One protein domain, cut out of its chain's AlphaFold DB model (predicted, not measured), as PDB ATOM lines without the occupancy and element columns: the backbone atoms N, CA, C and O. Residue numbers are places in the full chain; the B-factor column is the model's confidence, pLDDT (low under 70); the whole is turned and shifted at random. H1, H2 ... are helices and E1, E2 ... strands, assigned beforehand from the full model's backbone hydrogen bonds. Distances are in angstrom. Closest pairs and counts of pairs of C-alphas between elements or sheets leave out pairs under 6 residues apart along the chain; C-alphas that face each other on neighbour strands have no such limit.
ATOM      1  N   LEU A 100     -11.139 -26.991 -44.355       77.56
ATOM      2  CA  LEU A 100     -11.399 -27.446 -42.985       77.56
ATOM      3  C   LEU A 100     -12.905 -27.680 -42.777       77.56
ATOM      4  O   LEU A 100     -13.727 -27.071 -43.459       77.56
ATOM      5  N   CYS A 101     -13.254 -28.534 -41.818       77.44
ATOM      6  CA  CYS A 101     -14.626 -28.884 -41.447       77.44
ATOM      7  C   CYS A 101     -14.720 -29.238 -39.957       77.44
ATOM      8  O   CYS A 101     -13.711 -29.489 -39.295       77.44
ATOM      9  N   LYS A 102     -15.946 -29.293 -39.431       74.88
ATOM     10  CA  LYS A 102     -16.269 -29.883 -38.120       74.88
ATOM     11  C   LYS A 102     -17.194 -31.094 -38.258       74.88
ATOM     12  O   LYS A 102     -17.210 -31.953 -37.385       74.88
ATOM     13  N   SER A 103     -17.935 -31.167 -39.359       76.44
ATOM     14  CA  SER A 103     -18.874 -32.222 -39.727       76.44
ATOM     15  C   SER A 103     -18.881 -32.433 -41.244       76.44
ATOM     16  O   SER A 103     -18.472 -31.551 -42.000       76.44
ATOM     17  N   ASP A 104     -19.401 -33.574 -41.712       76.94
ATOM     18  CA  ASP A 104     -19.579 -33.859 -43.148       76.94
ATOM     19  C   ASP A 104     -20.386 -32.770 -43.885       76.94
ATOM     20  O   ASP A 104     -20.191 -32.562 -45.079       76.94
ATOM     21  N   HIS A 105     -21.274 -32.057 -43.185       76.81
ATOM     22  CA  HIS A 105     -22.117 -31.003 -43.759       76.81
ATOM     23  C   HIS A 105     -21.376 -29.690 -44.056       76.81
ATOM     24  O   HIS A 105     -21.926 -28.839 -44.753       76.81
ATOM     25  N   ASP A 106     -20.147 -29.515 -43.560       75.31
ATOM     26  CA  ASP A 106     -19.305 -28.356 -43.894       75.31
ATOM     27  C   ASP A 106     -18.583 -28.532 -45.248       75.31
ATOM     28  O   ASP A 106     -18.013 -27.579 -45.787       75.31
ATOM     29  N   CYS A 107     -18.594 -29.746 -45.809       76.75
ATOM     30  CA  CYS A 107     -17.962 -30.069 -47.083       76.75
ATOM     31  C   CYS A 107     -18.919 -29.819 -48.259       76.75
ATOM     32  O   CYS A 107     -20.109 -30.120 -48.200       76.75
ATOM     33  N   ILE A 108     -18.406 -29.213 -49.336       69.00
ATOM     34  CA  ILE A 108     -19.244 -28.571 -50.374       69.00
ATOM     35  C   ILE A 108     -19.602 -29.541 -51.516       69.00
ATOM     36  O   ILE A 108     -20.484 -29.254 -52.324       69.00
ATOM     37  N   PHE A 109     -18.929 -30.691 -51.602       69.38
ATOM     38  CA  PHE A 109     -19.190 -31.714 -52.615       69.38
ATOM     39  C   PHE A 109     -19.775 -32.980 -51.970       69.38
ATOM     40  O   PHE A 109     -19.278 -33.428 -50.940       69.38
ATOM     41  N   ASP A 110     -20.799 -33.575 -52.601       64.38
ATOM     42  CA  ASP A 110     -21.517 -34.784 -52.135       64.38
ATOM     43  C   ASP A 110     -20.599 -35.988 -51.819       64.38
ATOM     44  O   ASP A 110     -21.016 -36.924 -51.129       64.38
ATOM     45  N   ASP A 111     -19.382 -35.991 -52.372       74.38
ATOM     46  CA  ASP A 111     -18.381 -37.048 -52.272       74.38
ATOM     47  C   ASP A 111     -17.126 -36.670 -51.450       74.38
ATOM     48  O   ASP A 111     -16.145 -37.421 -51.456       74.38
ATOM     49  N   GLU A 112     -17.179 -35.577 -50.679       81.81
ATOM     50  CA  GLU A 112     -16.266 -35.268 -49.563       81.81
ATOM     51  C   GLU A 112     -16.837 -35.758 -48.208       81.81
ATOM     52  O   GLU A 112     -18.051 -35.844 -48.018       81.81
ATOM     53  N   ILE A 113     -15.956 -36.069 -47.250       84.62
ATOM     54  CA  ILE A 113     -16.267 -36.412 -45.849       84.62
ATOM     55  C   ILE A 113     -15.332 -35.663 -44.893       84.62
ATOM     56  O   ILE A 113     -14.198 -35.341 -45.258       84.62
ATOM     57  N   CYS A 114     -15.765 -35.414 -43.659       82.00
ATOM     58  CA  CYS A 114     -14.971 -34.695 -42.669       82.00
ATOM     59  C   CYS A 114     -14.075 -35.643 -41.860       82.00
ATOM     60  O   CYS A 114     -14.485 -36.232 -40.860       82.00
ATOM     61  N   ALA A 115     -12.815 -35.780 -42.277       83.00
ATOM     62  CA  ALA A 115     -11.829 -36.639 -41.632       83.00
ATOM     63  C   ALA A 115     -10.754 -35.796 -40.930       83.00
ATOM     64  O   ALA A 115     -10.065 -34.998 -41.562       83.00
ATOM     65  N   SER A 116     -10.593 -35.963 -39.613       79.06
ATOM     66  CA  SER A 116      -9.601 -35.220 -38.806       79.06
ATOM     67  C   SER A 116      -9.670 -33.689 -38.990       79.06
ATOM     68  O   SER A 116      -8.642 -33.018 -39.080       79.06
ATOM     69  N   GLY A 117     -10.893 -33.146 -39.069       77.06
ATOM     70  CA  GLY A 117     -11.164 -31.714 -39.251       77.06
ATOM     71  C   GLY A 117     -10.980 -31.192 -40.683       77.06
ATOM     72  O   GLY A 117     -10.946 -29.978 -40.882       77.06
ATOM     73  N   LYS A 118     -10.828 -32.077 -41.680       84.19
ATOM     74  CA  LYS A 118     -10.539 -31.735 -43.083       84.19
ATOM     75  C   LYS A 118     -11.518 -32.422 -44.033       84.19
ATOM     76  O   LYS A 118     -11.806 -33.607 -43.871       84.19
ATOM     77  N   CYS A 119     -12.003 -31.693 -45.037       81.88
ATOM     78  CA  CYS A 119     -12.803 -32.257 -46.121       81.88
ATOM     79  C   CYS A 119     -11.902 -33.096 -47.024       81.88
ATOM     80  O   CYS A 119     -11.112 -32.571 -47.813       81.88
ATOM     81  N   CYS A 120     -12.019 -34.405 -46.860       85.94
ATOM     82  CA  CYS A 120     -11.263 -35.426 -47.559       85.94
ATOM     83  C   CYS A 120     -12.166 -36.145 -48.556       85.94
ATOM     84  O   CYS A 120     -13.358 -36.314 -48.309       85.94
ATOM     85  N   SER A 121     -11.604 -36.616 -49.666       86.12
ATOM     86  CA  SER A 121     -12.347 -37.454 -50.610       86.12
ATOM     87  C   SER A 121     -12.893 -38.699 -49.908       86.12
ATOM     88  O   SER A 121     -12.136 -39.440 -49.276       86.12
ATOM     89  N   SER A 122     -14.191 -38.966 -50.069       87.50
ATOM     90  CA  SER A 122     -14.804 -40.250 -49.705       87.50
ATOM     91  C   SER A 122     -14.045 -41.422 -50.333       87.50
ATOM     92  O   SER A 122     -13.399 -41.275 -51.377       87.50
ATOM     93  N   CYS A 123     -14.146 -42.613 -49.740       83.69
ATOM     94  CA  CYS A 123     -13.464 -43.803 -50.250       83.69
ATOM     95  C   CYS A 123     -13.782 -44.054 -51.736       83.69
ATOM     96  O   CYS A 123     -12.868 -44.292 -52.527       83.69
ATOM     97  N   VAL A 124     -15.044 -43.905 -52.158       83.75
ATOM     98  CA  VAL A 124     -15.434 -44.031 -53.572       83.75
ATOM     99  C   VAL A 124     -14.849 -42.918 -54.454       83.75
ATOM    100  O   VAL A 124     -14.366 -43.222 -55.547       83.75
ATOM    101  N   ALA A 125     -14.818 -41.655 -54.013       81.25
ATOM    102  CA  ALA A 125     -14.161 -40.575 -54.765       81.25
ATOM    103  C   ALA A 125     -12.652 -40.827 -54.926       81.25
ATOM    104  O   ALA A 125     -12.106 -40.733 -56.029       81.25
ATOM    105  N   ARG A 126     -11.982 -41.242 -53.848       82.94
ATOM    106  CA  ARG A 126     -10.552 -41.558 -53.847       82.94
ATOM    107  C   ARG A 126     -10.223 -42.789 -54.692       82.94
ATOM    108  O   ARG A 126      -9.264 -42.762 -55.462       82.94
ATOM    109  N   ARG A 127     -11.059 -43.833 -54.639       80.56
ATOM    110  CA  ARG A 127     -10.970 -45.005 -55.523       80.56
ATOM    111  C   ARG A 127     -11.100 -44.593 -56.994       80.56
ATOM    112  O   ARG A 127     -10.295 -45.028 -57.814       80.56
ATOM    113  N   ARG A 128     -12.056 -43.716 -57.333       73.88
ATOM    114  CA  ARG A 128     -12.230 -43.168 -58.695       73.88
ATOM    115  C   ARG A 128     -11.032 -42.344 -59.165       73.88
ATOM    116  O   ARG A 128     -10.711 -42.408 -60.348       73.88
ATOM    117  N   GLN A 129     -10.379 -41.588 -58.279       71.88
ATOM    118  CA  GLN A 129      -9.149 -40.862 -58.606       71.88
ATOM    119  C   GLN A 129      -8.022 -41.837 -58.980       71.88
ATOM    120  O   GLN A 129      -7.465 -41.733 -60.069       71.88
ATOM    121  N   ILE A 130      -7.749 -42.830 -58.130       70.69
ATOM    122  CA  ILE A 130      -6.698 -43.834 -58.364       70.69
ATOM    123  C   ILE A 130      -6.950 -44.592 -59.680       70.69
ATOM    124  O   ILE A 130      -6.047 -44.733 -60.497       70.69
ATOM    125  N   LEU A 131      -8.200 -44.973 -59.960       65.25
ATOM    126  CA  LEU A 131      -8.599 -45.625 -61.219       65.25
ATOM    127  C   LEU A 131      -8.535 -44.723 -62.473       65.25
ATOM    128  O   LEU A 131      -8.781 -45.208 -63.574       65.25
ATOM    129  N   ARG A 132      -8.233 -43.426 -62.326       63.44
ATOM    130  CA  ARG A 132      -7.952 -42.487 -63.431       63.44
ATOM    131  C   ARG A 132      -6.468 -42.132 -63.553       63.44
ATOM    132  O   ARG A 132      -6.052 -41.667 -64.608       63.44
ATOM    133  N   GLU A 133      -5.693 -42.319 -62.486       58.69
ATOM    134  CA  GLU A 133      -4.252 -42.037 -62.437       58.69
ATOM    135  C   GLU A 133      -3.400 -43.244 -62.877       58.69
ATOM    136  O   GLU A 133      -2.283 -43.055 -63.355       58.69
ATOM    137  N   TYR A 134      -3.929 -44.469 -62.775       57.75
ATOM    138  CA  TYR A 134      -3.263 -45.706 -63.202       57.75
ATOM    139  C   TYR A 134      -3.817 -46.220 -64.541       57.75
ATOM    140  O   TYR A 134      -5.030 -46.324 -64.728       57.75
ATOM    141  N   ALA A 135      -2.922 -46.594 -65.461       52.09
ATOM    142  CA  ALA A 135      -3.275 -47.293 -66.701       52.09
ATOM    143  C   ALA A 135      -3.718 -48.751 -66.424       52.09
ATOM    144  O   ALA A 135      -3.310 -49.314 -65.405       52.09
ATOM    145  N   PRO A 136      -4.493 -49.405 -67.316       50.94
ATOM    146  CA  PRO A 136      -5.008 -50.760 -67.084       50.94
ATOM    147  C   PRO A 136      -3.930 -51.815 -66.792       50.94
ATOM    148  O   PRO A 136      -4.122 -52.636 -65.897       50.94
ATOM    149  N   GLU A 137      -2.783 -51.772 -67.483       43.56
ATOM    150  CA  GLU A 137      -1.661 -52.685 -67.211       43.56
ATOM    151  C   GLU A 137      -0.980 -52.420 -65.852       43.56
ATOM    152  O   GLU A 137      -0.382 -53.324 -65.270       43.56
ATOM    153  N   ALA A 138      -1.105 -51.205 -65.308       47.84
ATOM    154  CA  ALA A 138      -0.458 -50.773 -64.069       47.84
ATOM    155  C   ALA A 138      -1.267 -51.083 -62.792       47.84
ATOM    156  O   ALA A 138      -0.838 -50.715 -61.699       47.84
ATOM    157  N   LEU A 139      -2.424 -51.756 -62.887       52.22
ATOM    158  CA  LEU A 139      -3.196 -52.159 -61.700       52.22
ATOM    159  C   LEU A 139      -2.568 -53.333 -60.927       52.22
ATOM    160  O   LEU A 139      -2.921 -53.543 -59.767       52.22
ATOM    161  N   ILE A 140      -1.654 -54.100 -61.532       46.50
ATOM    162  CA  ILE A 140      -0.997 -55.238 -60.873       46.50
ATOM    163  C   ILE A 140       0.076 -54.710 -59.911       46.50
ATOM    164  O   ILE A 140       1.125 -54.236 -60.333       46.50
ATOM    165  N   GLY A 141      -0.197 -54.797 -58.608       48.94
ATOM    166  CA  GLY A 141       0.606 -54.198 -57.538       48.94
ATOM    167  C   GLY A 141       0.077 -52.845 -57.043       48.94
ATOM    168  O   GLY A 141       0.586 -52.321 -56.053       48.94
ATOM    169  N   ALA A 142      -0.967 -52.289 -57.666       54.50
ATOM    170  CA  ALA A 142      -1.595 -51.054 -57.205       54.50
ATOM    171  C   ALA A 142      -2.545 -51.306 -56.018       54.50
ATOM    172  O   ALA A 142      -3.268 -52.307 -55.953       54.50
ATOM    173  N   HIS A 143      -2.588 -50.354 -55.083       65.50
ATOM    174  CA  HIS A 143      -3.571 -50.342 -54.002       65.50
ATOM    175  C   HIS A 143      -4.827 -49.569 -54.431       65.50
ATOM    176  O   HIS A 143      -4.816 -48.340 -54.507       65.50
ATOM    177  N   VAL A 144      -5.918 -50.296 -54.688       79.56
ATOM    178  CA  VAL A 144      -7.225 -49.736 -55.063       79.56
ATOM    179  C   VAL A 144      -8.187 -49.865 -53.867       79.56
ATOM    180  O   VAL A 144      -8.601 -50.987 -53.575       79.56
ATOM    181  N   PRO A 145      -8.577 -48.763 -53.191       79.75
ATOM    182  CA  PRO A 145      -9.341 -48.815 -51.941       79.75
ATOM    183  C   PRO A 145     -10.657 -49.598 -52.018       79.75
ATOM    184  O   PRO A 145     -11.483 -49.339 -52.897       79.75
ATOM    185  N   THR A 146     -10.889 -50.519 -51.082       83.38
ATOM    186  CA  THR A 146     -12.199 -51.142 -50.831       83.38
ATOM    187  C   THR A 146     -13.007 -50.301 -49.842       83.38
ATOM    188  O   THR A 146     -12.487 -49.842 -48.822       83.38
ATOM    189  N   CYS A 147     -14.289 -50.091 -50.142       84.44
ATOM    190  CA  CYS A 147     -15.147 -49.147 -49.426       84.44
ATOM    191  C   CYS A 147     -16.299 -49.848 -48.703       84.44
ATOM    192  O   CYS A 147     -16.697 -50.951 -49.072       84.44
ATOM    193  N   SER A 148     -16.792 -49.204 -47.649       84.00
ATOM    194  CA  SER A 148     -18.052 -49.523 -46.975       84.00
ATOM    195  C   SER A 148     -19.227 -49.477 -47.964       84.00
ATOM    196  O   SER A 148     -19.130 -48.824 -49.004       84.00
ATOM    197  N   ASP A 149     -20.331 -50.152 -47.639       74.88
ATOM    198  CA  ASP A 149     -21.513 -50.320 -48.506       74.88
ATOM    199  C   ASP A 149     -22.196 -48.979 -48.858       74.88
ATOM    200  O   ASP A 149     -22.884 -48.856 -49.869       74.88
ATOM    201  N   ASP A 150     -21.974 -47.943 -48.039       73.75
ATOM    202  CA  ASP A 150     -22.407 -46.557 -48.262       73.75
ATOM    203  C   ASP A 150     -21.436 -45.732 -49.136       73.75
ATOM    204  O   ASP A 150     -21.679 -44.558 -49.422       73.75
ATOM    205  N   GLY A 151     -20.303 -46.317 -49.536       73.06
ATOM    206  CA  GLY A 151     -19.256 -45.716 -50.363       73.06
ATOM    207  C   GLY A 151     -18.412 -44.624 -49.688       73.06
ATOM    208  O   GLY A 151     -17.380 -44.223 -50.242       73.06
ATOM    209  N   ARG A 152     -18.809 -44.141 -48.504       76.75
ATOM    210  CA  ARG A 152     -18.140 -43.036 -47.800       76.75
ATOM    211  C   ARG A 152     -16.841 -43.481 -47.149       76.75
ATOM    212  O   ARG A 152     -15.792 -42.894 -47.417       76.75
ATOM    213  N   PHE A 153     -16.905 -44.525 -46.331       84.12
ATOM    214  CA  PHE A 153     -15.794 -44.967 -45.488       84.12
ATOM    215  C   PHE A 153     -14.970 -46.089 -46.130       84.12
ATOM    216  O   PHE A 153     -15.431 -46.804 -47.019       84.12
ATOM    217  N   TYR A 154     -13.736 -46.257 -45.662       83.94
ATOM    218  CA  TYR A 154     -12.866 -47.372 -46.037       83.94
ATOM    219  C   TYR A 154     -13.267 -48.647 -45.286       83.94
ATOM    220  O   TYR A 154     -13.567 -48.598 -44.091       83.94
ATOM    221  N   GLN A 155     -13.195 -49.807 -45.947       86.12
ATOM    222  CA  GLN A 155     -13.222 -51.081 -45.220       86.12
ATOM    223  C   GLN A 155     -11.957 -51.205 -44.367       86.12
ATOM    224  O   GLN A 155     -10.857 -50.904 -44.830       86.12
ATOM    225  N   LEU A 156     -12.094 -51.703 -43.137       83.12
ATOM    226  CA  LEU A 156     -10.975 -51.804 -42.190       83.12
ATOM    227  C   LEU A 156      -9.848 -52.735 -42.667       83.12
ATOM    228  O   LEU A 156      -8.720 -52.604 -42.201       83.12
ATOM    229  N   LYS A 157     -10.139 -53.659 -43.592       83.69
ATOM    230  CA  LYS A 157      -9.182 -54.561 -44.243       83.69
ATOM    231  C   LYS A 157      -9.054 -54.181 -45.718       83.69
ATOM    232  O   LYS A 157     -10.029 -54.250 -46.462       83.69
ATOM    233  N   GLN A 158      -7.847 -53.807 -46.124       83.00
ATOM    234  CA  GLN A 158      -7.474 -53.468 -47.499       83.00
ATOM    235  C   GLN A 158      -6.523 -54.531 -48.048       83.00
ATOM    236  O   GLN A 158      -5.772 -55.132 -47.278       83.00
ATOM    237  N   CYS A 159      -6.514 -54.748 -49.364       80.69
ATOM    238  CA  CYS A 159      -5.607 -55.692 -50.024       80.69
ATOM    239  C   CYS A 159      -5.091 -55.129 -51.355       80.69
ATOM    240  O   CYS A 159      -5.812 -54.426 -52.062       80.69
ATOM    241  N   VAL A 160      -3.848 -55.456 -51.708       78.62
ATOM    242  CA  VAL A 160      -3.236 -55.099 -52.998       78.62
ATOM    243  C   VAL A 160      -3.829 -55.966 -54.114       78.62
ATOM    244  O   VAL A 160      -4.115 -57.148 -53.910       78.62
ATOM    245  N   HIS A 161      -4.032 -55.390 -55.303       58.62
ATOM    246  CA  HIS A 161      -4.570 -56.123 -56.447       58.62
ATOM    247  C   HIS A 161      -3.431 -56.766 -57.257       58.62
ATOM    248  O   HIS A 161      -2.591 -56.067 -57.815       58.62
ATOM    249  N   GLY A 162      -3.369 -58.099 -57.323       60.28
ATOM    250  CA  GLY A 162      -2.312 -58.808 -58.051       60.28
ATOM    251  C   GLY A 162      -2.199 -60.290 -57.689       60.28
ATOM    252  O   GLY A 162      -3.070 -60.850 -57.025       60.28
ATOM    253  N   TYR A 163      -1.107 -60.925 -58.127       49.25
ATOM    254  CA  TYR A 163      -0.837 -62.351 -57.885       49.25
ATOM    255  C   TYR A 163      -0.547 -62.686 -56.411       49.25
ATOM    256  O   TYR A 163      -0.812 -63.807 -55.979       49.25
ATOM    257  N   ILE A 164      -0.040 -61.723 -55.634       52.97
ATOM    258  CA  ILE A 164       0.218 -61.861 -54.195       52.97
ATOM    259  C   ILE A 164      -0.837 -61.044 -53.442       52.97
ATOM    260  O   ILE A 164      -0.940 -59.833 -53.625       52.97
ATOM    261  N   LYS A 165      -1.628 -61.707 -52.593       59.56
ATOM    262  CA  LYS A 165      -2.696 -61.076 -51.799       59.56
ATOM    263  C   LYS A 165      -2.156 -60.492 -50.491       59.56
ATOM    264  O   LYS A 165      -2.501 -60.962 -49.410       59.56
ATOM    265  N   GLU A 166      -1.306 -59.476 -50.584       72.44
ATOM    266  CA  GLU A 166      -0.907 -58.716 -49.399       72.44
ATOM    267  C   GLU A 166      -2.074 -57.856 -48.905       72.44
ATOM    268  O   GLU A 166      -2.611 -57.032 -49.649       72.44
ATOM    269  N   CYS A 167      -2.459 -58.040 -47.642       79.88
ATOM    270  CA  CYS A 167      -3.527 -57.288 -46.994       79.88
ATOM    271  C   CYS A 167      -3.013 -56.559 -45.747       79.88
ATOM    272  O   CYS A 167      -2.103 -57.030 -45.065       79.88
ATOM    273  N   PHE A 168      -3.612 -55.412 -45.429       83.38
ATOM    274  CA  PHE A 168      -3.278 -54.586 -44.266       83.38
ATOM    275  C   PHE A 168      -4.523 -53.905 -43.682       83.38
ATOM    276  O   PHE A 168      -5.563 -53.818 -44.336       83.38
ATOM    277  N   CYS A 169      -4.419 -53.419 -42.443       82.25
ATOM    278  CA  CYS A 169      -5.520 -52.740 -41.764       82.25
ATOM    279  C   CYS A 169      -5.477 -51.216 -41.949       82.25
ATOM    280  O   CYS A 169      -4.402 -50.607 -41.955       82.25
ATOM    281  N   VAL A 170      -6.654 -50.596 -42.033       83.25
ATOM    282  CA  VAL A 170      -6.849 -49.138 -42.043       83.25
ATOM    283  C   VAL A 170      -7.979 -48.711 -41.101       83.25
ATOM    284  O   VAL A 170      -8.818 -49.522 -40.715       83.25
ATOM    285  N   SER A 171      -8.015 -47.430 -40.734       82.00
ATOM    286  CA  SER A 171      -9.184 -46.794 -40.120       82.00
ATOM    287  C   SER A 171     -10.284 -46.525 -41.157       82.00
ATOM    288  O   SER A 171     -10.041 -46.580 -42.362       82.00
ATOM    289  N   LEU A 172     -11.481 -46.140 -40.697       81.44
ATOM    290  CA  LEU A 172     -12.607 -45.734 -41.557       81.44
ATOM    291  C   LEU A 172     -12.264 -44.584 -42.530       81.44
ATOM    292  O   LEU A 172     -12.943 -44.414 -43.540       81.44
ATOM    293  N   TYR A 173     -11.191 -43.832 -42.253       85.44
ATOM    294  CA  TYR A 173     -10.679 -42.718 -43.060       85.44
ATOM    295  C   TYR A 173      -9.397 -43.067 -43.850       85.44
ATOM    296  O   TYR A 173      -8.695 -42.171 -44.311       85.44
ATOM    297  N   GLY A 174      -9.051 -44.354 -43.974       77.75
ATOM    298  CA  GLY A 174      -7.935 -44.838 -44.799       77.75
ATOM    299  C   GLY A 174      -6.548 -44.809 -44.142       77.75
ATOM    300  O   GLY A 174      -5.574 -45.250 -44.753       77.75
ATOM    301  N   GLN A 175      -6.430 -44.359 -42.890       83.31
ATOM    302  CA  GLN A 175      -5.152 -44.333 -42.166       83.31
ATOM    303  C   GLN A 175      -4.684 -45.751 -41.836       83.31
ATOM    304  O   GLN A 175      -5.412 -46.484 -41.171       83.31
ATOM    305  N   ARG A 176      -3.467 -46.144 -42.234       81.31
ATOM    306  CA  ARG A 176      -2.913 -47.469 -41.900       81.31
ATOM    307  C   ARG A 176      -2.786 -47.651 -40.382       81.31
ATOM    308  O   ARG A 176      -2.166 -46.828 -39.710       81.31
ATOM    309  N   VAL A 177      -3.316 -48.762 -39.869       82.06
ATOM    310  CA  VAL A 177      -3.250 -49.156 -38.450       82.06
ATOM    311  C   VAL A 177      -2.622 -50.543 -38.287       82.06
ATOM    312  O   VAL A 177      -2.527 -51.317 -39.240       82.06
ATOM    313  N   ILE A 178      -2.173 -50.856 -37.072       76.69
ATOM    314  CA  ILE A 178      -1.596 -52.164 -36.728       76.69
ATOM    315  C   ILE A 178      -2.747 -53.188 -36.578       76.69
ATOM    316  O   ILE A 178      -3.734 -52.862 -35.915       76.69
ATOM    317  N   PRO A 179      -2.664 -54.398 -37.171       75.06
ATOM    318  CA  PRO A 179      -3.665 -55.453 -36.975       75.06
ATOM    319  C   PRO A 179      -3.723 -55.913 -35.512       75.06
ATOM    320  O   PRO A 179      -2.704 -55.945 -34.824       75.06
ATOM    321  N   THR A 180      -4.907 -56.303 -35.040       68.75
ATOM    322  CA  THR A 180      -5.119 -56.704 -33.636       68.75
ATOM    323  C   THR A 180      -4.850 -58.182 -33.366       68.75
ATOM    324  O   THR A 180      -4.474 -58.531 -32.250       68.75
ATOM    325  N   SER A 181      -4.998 -59.046 -34.373       65.62
ATOM    326  CA  SER A 181      -4.453 -60.408 -34.370       65.62
ATOM    327  C   SER A 181      -4.113 -60.857 -35.795       65.62
ATOM    328  O   SER A 181      -4.509 -60.225 -36.782       65.62
ATOM    329  N   ILE A 182      -3.337 -61.937 -35.890       59.38
ATOM    330  CA  ILE A 182      -3.044 -62.653 -37.133       59.38
ATOM    331  C   ILE A 182      -3.333 -64.126 -36.849       59.38
ATOM    332  O   ILE A 182      -2.521 -64.811 -36.229       59.38
ATOM    333  N   ASP A 183      -4.499 -64.601 -37.274       50.25
ATOM    334  CA  ASP A 183      -4.973 -65.957 -37.003       50.25
ATOM    335  C   ASP A 183      -4.878 -66.800 -38.277       50.25
ATOM    336  O   ASP A 183      -5.438 -66.460 -39.314       50.25
ATOM    337  N   SER A 184      -4.134 -67.910 -38.217       47.28
ATOM    338  CA  SER A 184      -3.921 -68.845 -39.343       47.28
ATOM    339  C   SER A 184      -3.427 -68.220 -40.666       47.28
ATOM    340  O   SER A 184      -3.585 -68.819 -41.727       47.28
ATOM    341  N   GLY A 185      -2.798 -67.040 -40.609       57.16
ATOM    342  CA  GLY A 185      -2.316 -66.291 -41.779       57.16
ATOM    343  C   GLY A 185      -3.272 -65.206 -42.285       57.16
ATOM    344  O   GLY A 185      -2.901 -64.450 -43.180       57.16
ATOM    345  N   ASP A 186      -4.462 -65.080 -41.696       59.84
ATOM    346  CA  ASP A 186      -5.420 -64.024 -42.011       59.84
ATOM    347  C   ASP A 186      -5.307 -62.861 -41.010       59.84
ATOM    348  O   ASP A 186      -5.261 -63.062 -39.793       59.84
ATOM    349  N   ILE A 187      -5.262 -61.624 -41.514       70.88
ATOM    350  CA  ILE A 187      -5.219 -60.431 -40.654       70.88
ATOM    351  C   ILE A 187      -6.608 -60.067 -40.121       70.88
ATOM    352  O   ILE A 187      -7.591 -60.047 -40.877       70.88
ATOM    353  N   VAL A 188      -6.663 -59.714 -38.834       75.06
ATOM    354  CA  VAL A 188      -7.863 -59.231 -38.141       75.06
ATOM    355  C   VAL A 188      -7.696 -57.748 -37.802       75.06
ATOM    356  O   VAL A 188      -6.747 -57.349 -37.125       75.06
ATOM    357  N   CYS A 189      -8.642 -56.931 -38.267       79.00
ATOM    358  CA  CYS A 189      -8.654 -55.480 -38.086       79.00
ATOM    359  C   CYS A 189      -9.812 -55.081 -37.160       79.00
ATOM    360  O   CYS A 189     -10.964 -55.059 -37.596       79.00
TER     361      CYS A 189
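Overview. This is residues 100 to 189 of the 680 residues of the protein "Thyroglobulin type-1 domain-containing protein" of Panagrellus redivivus (UniProt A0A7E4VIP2). Three small strand hairpins are strung out from one end of a loosely built domain to the other: E1 and E2 at one end, E3 and E4 near the middle, E5 and E6 at the other end. Helix H1 leads away from the first hairpin to the short H2, and a long loop, residues 140 to 156, returns to E3. The printed part has 90 residues, with the order E1 E2 H1 H2 E3 E4 E5 E6, three antiparallel two-stranded sheets and a mixed class; under half of the residues are in named elements. It is only just compact, close to loose, with a radius of gyration of the C-alphas of 14.5 A and spans of 43 by 34 by 20 A.

Arrangement. E1, residues 112 to 115, and E2, residues 118 to 121, form an antiparallel hairpin, with N 113 and O 120 2.8 A apart, within hydrogen-bond range. The closest C-alphas of E1 and H1, residues 123 to 133, are those of Glu 112 and Ala 125, 7.7 A apart. H1 is only just apart from H2, residues 136 to 139, at 8.5 A. E3, residues 157 to 159, and E4, residues 167 to 170, form an antiparallel hairpin, with N 158 and O 168 2.9 A apart. E5, residues 181 to 183, and E6, residues 186 to 188, form the third hairpin, with N 183 and O 186 3.0 A apart. The closest C-alphas of E4 and E6 are those of Phe 168 and Ile 187, 7.1 A apart. Every O i to N i+4 pair in H1 is within hydrogen-bond range; H2 is too short for such a pair.

Along the chain. E1 begins at C-alpha 112, (-16.266, -35.268, -49.563). H1 measures 15.4 A and E4 10.1 A. E6 ends at C-alpha 188, (-7.863, -59.231, -38.141).

Size, cuts and confidence. The C-alphas farthest apart, of Ile 108 and Ser 184, are 44.5 A apart. The printed part has no cut, and the link H2 to E3 is long. The pLDDT is under 70 at residues 108 to 110, 131 to 143, 161 to 165 and 180 to 186.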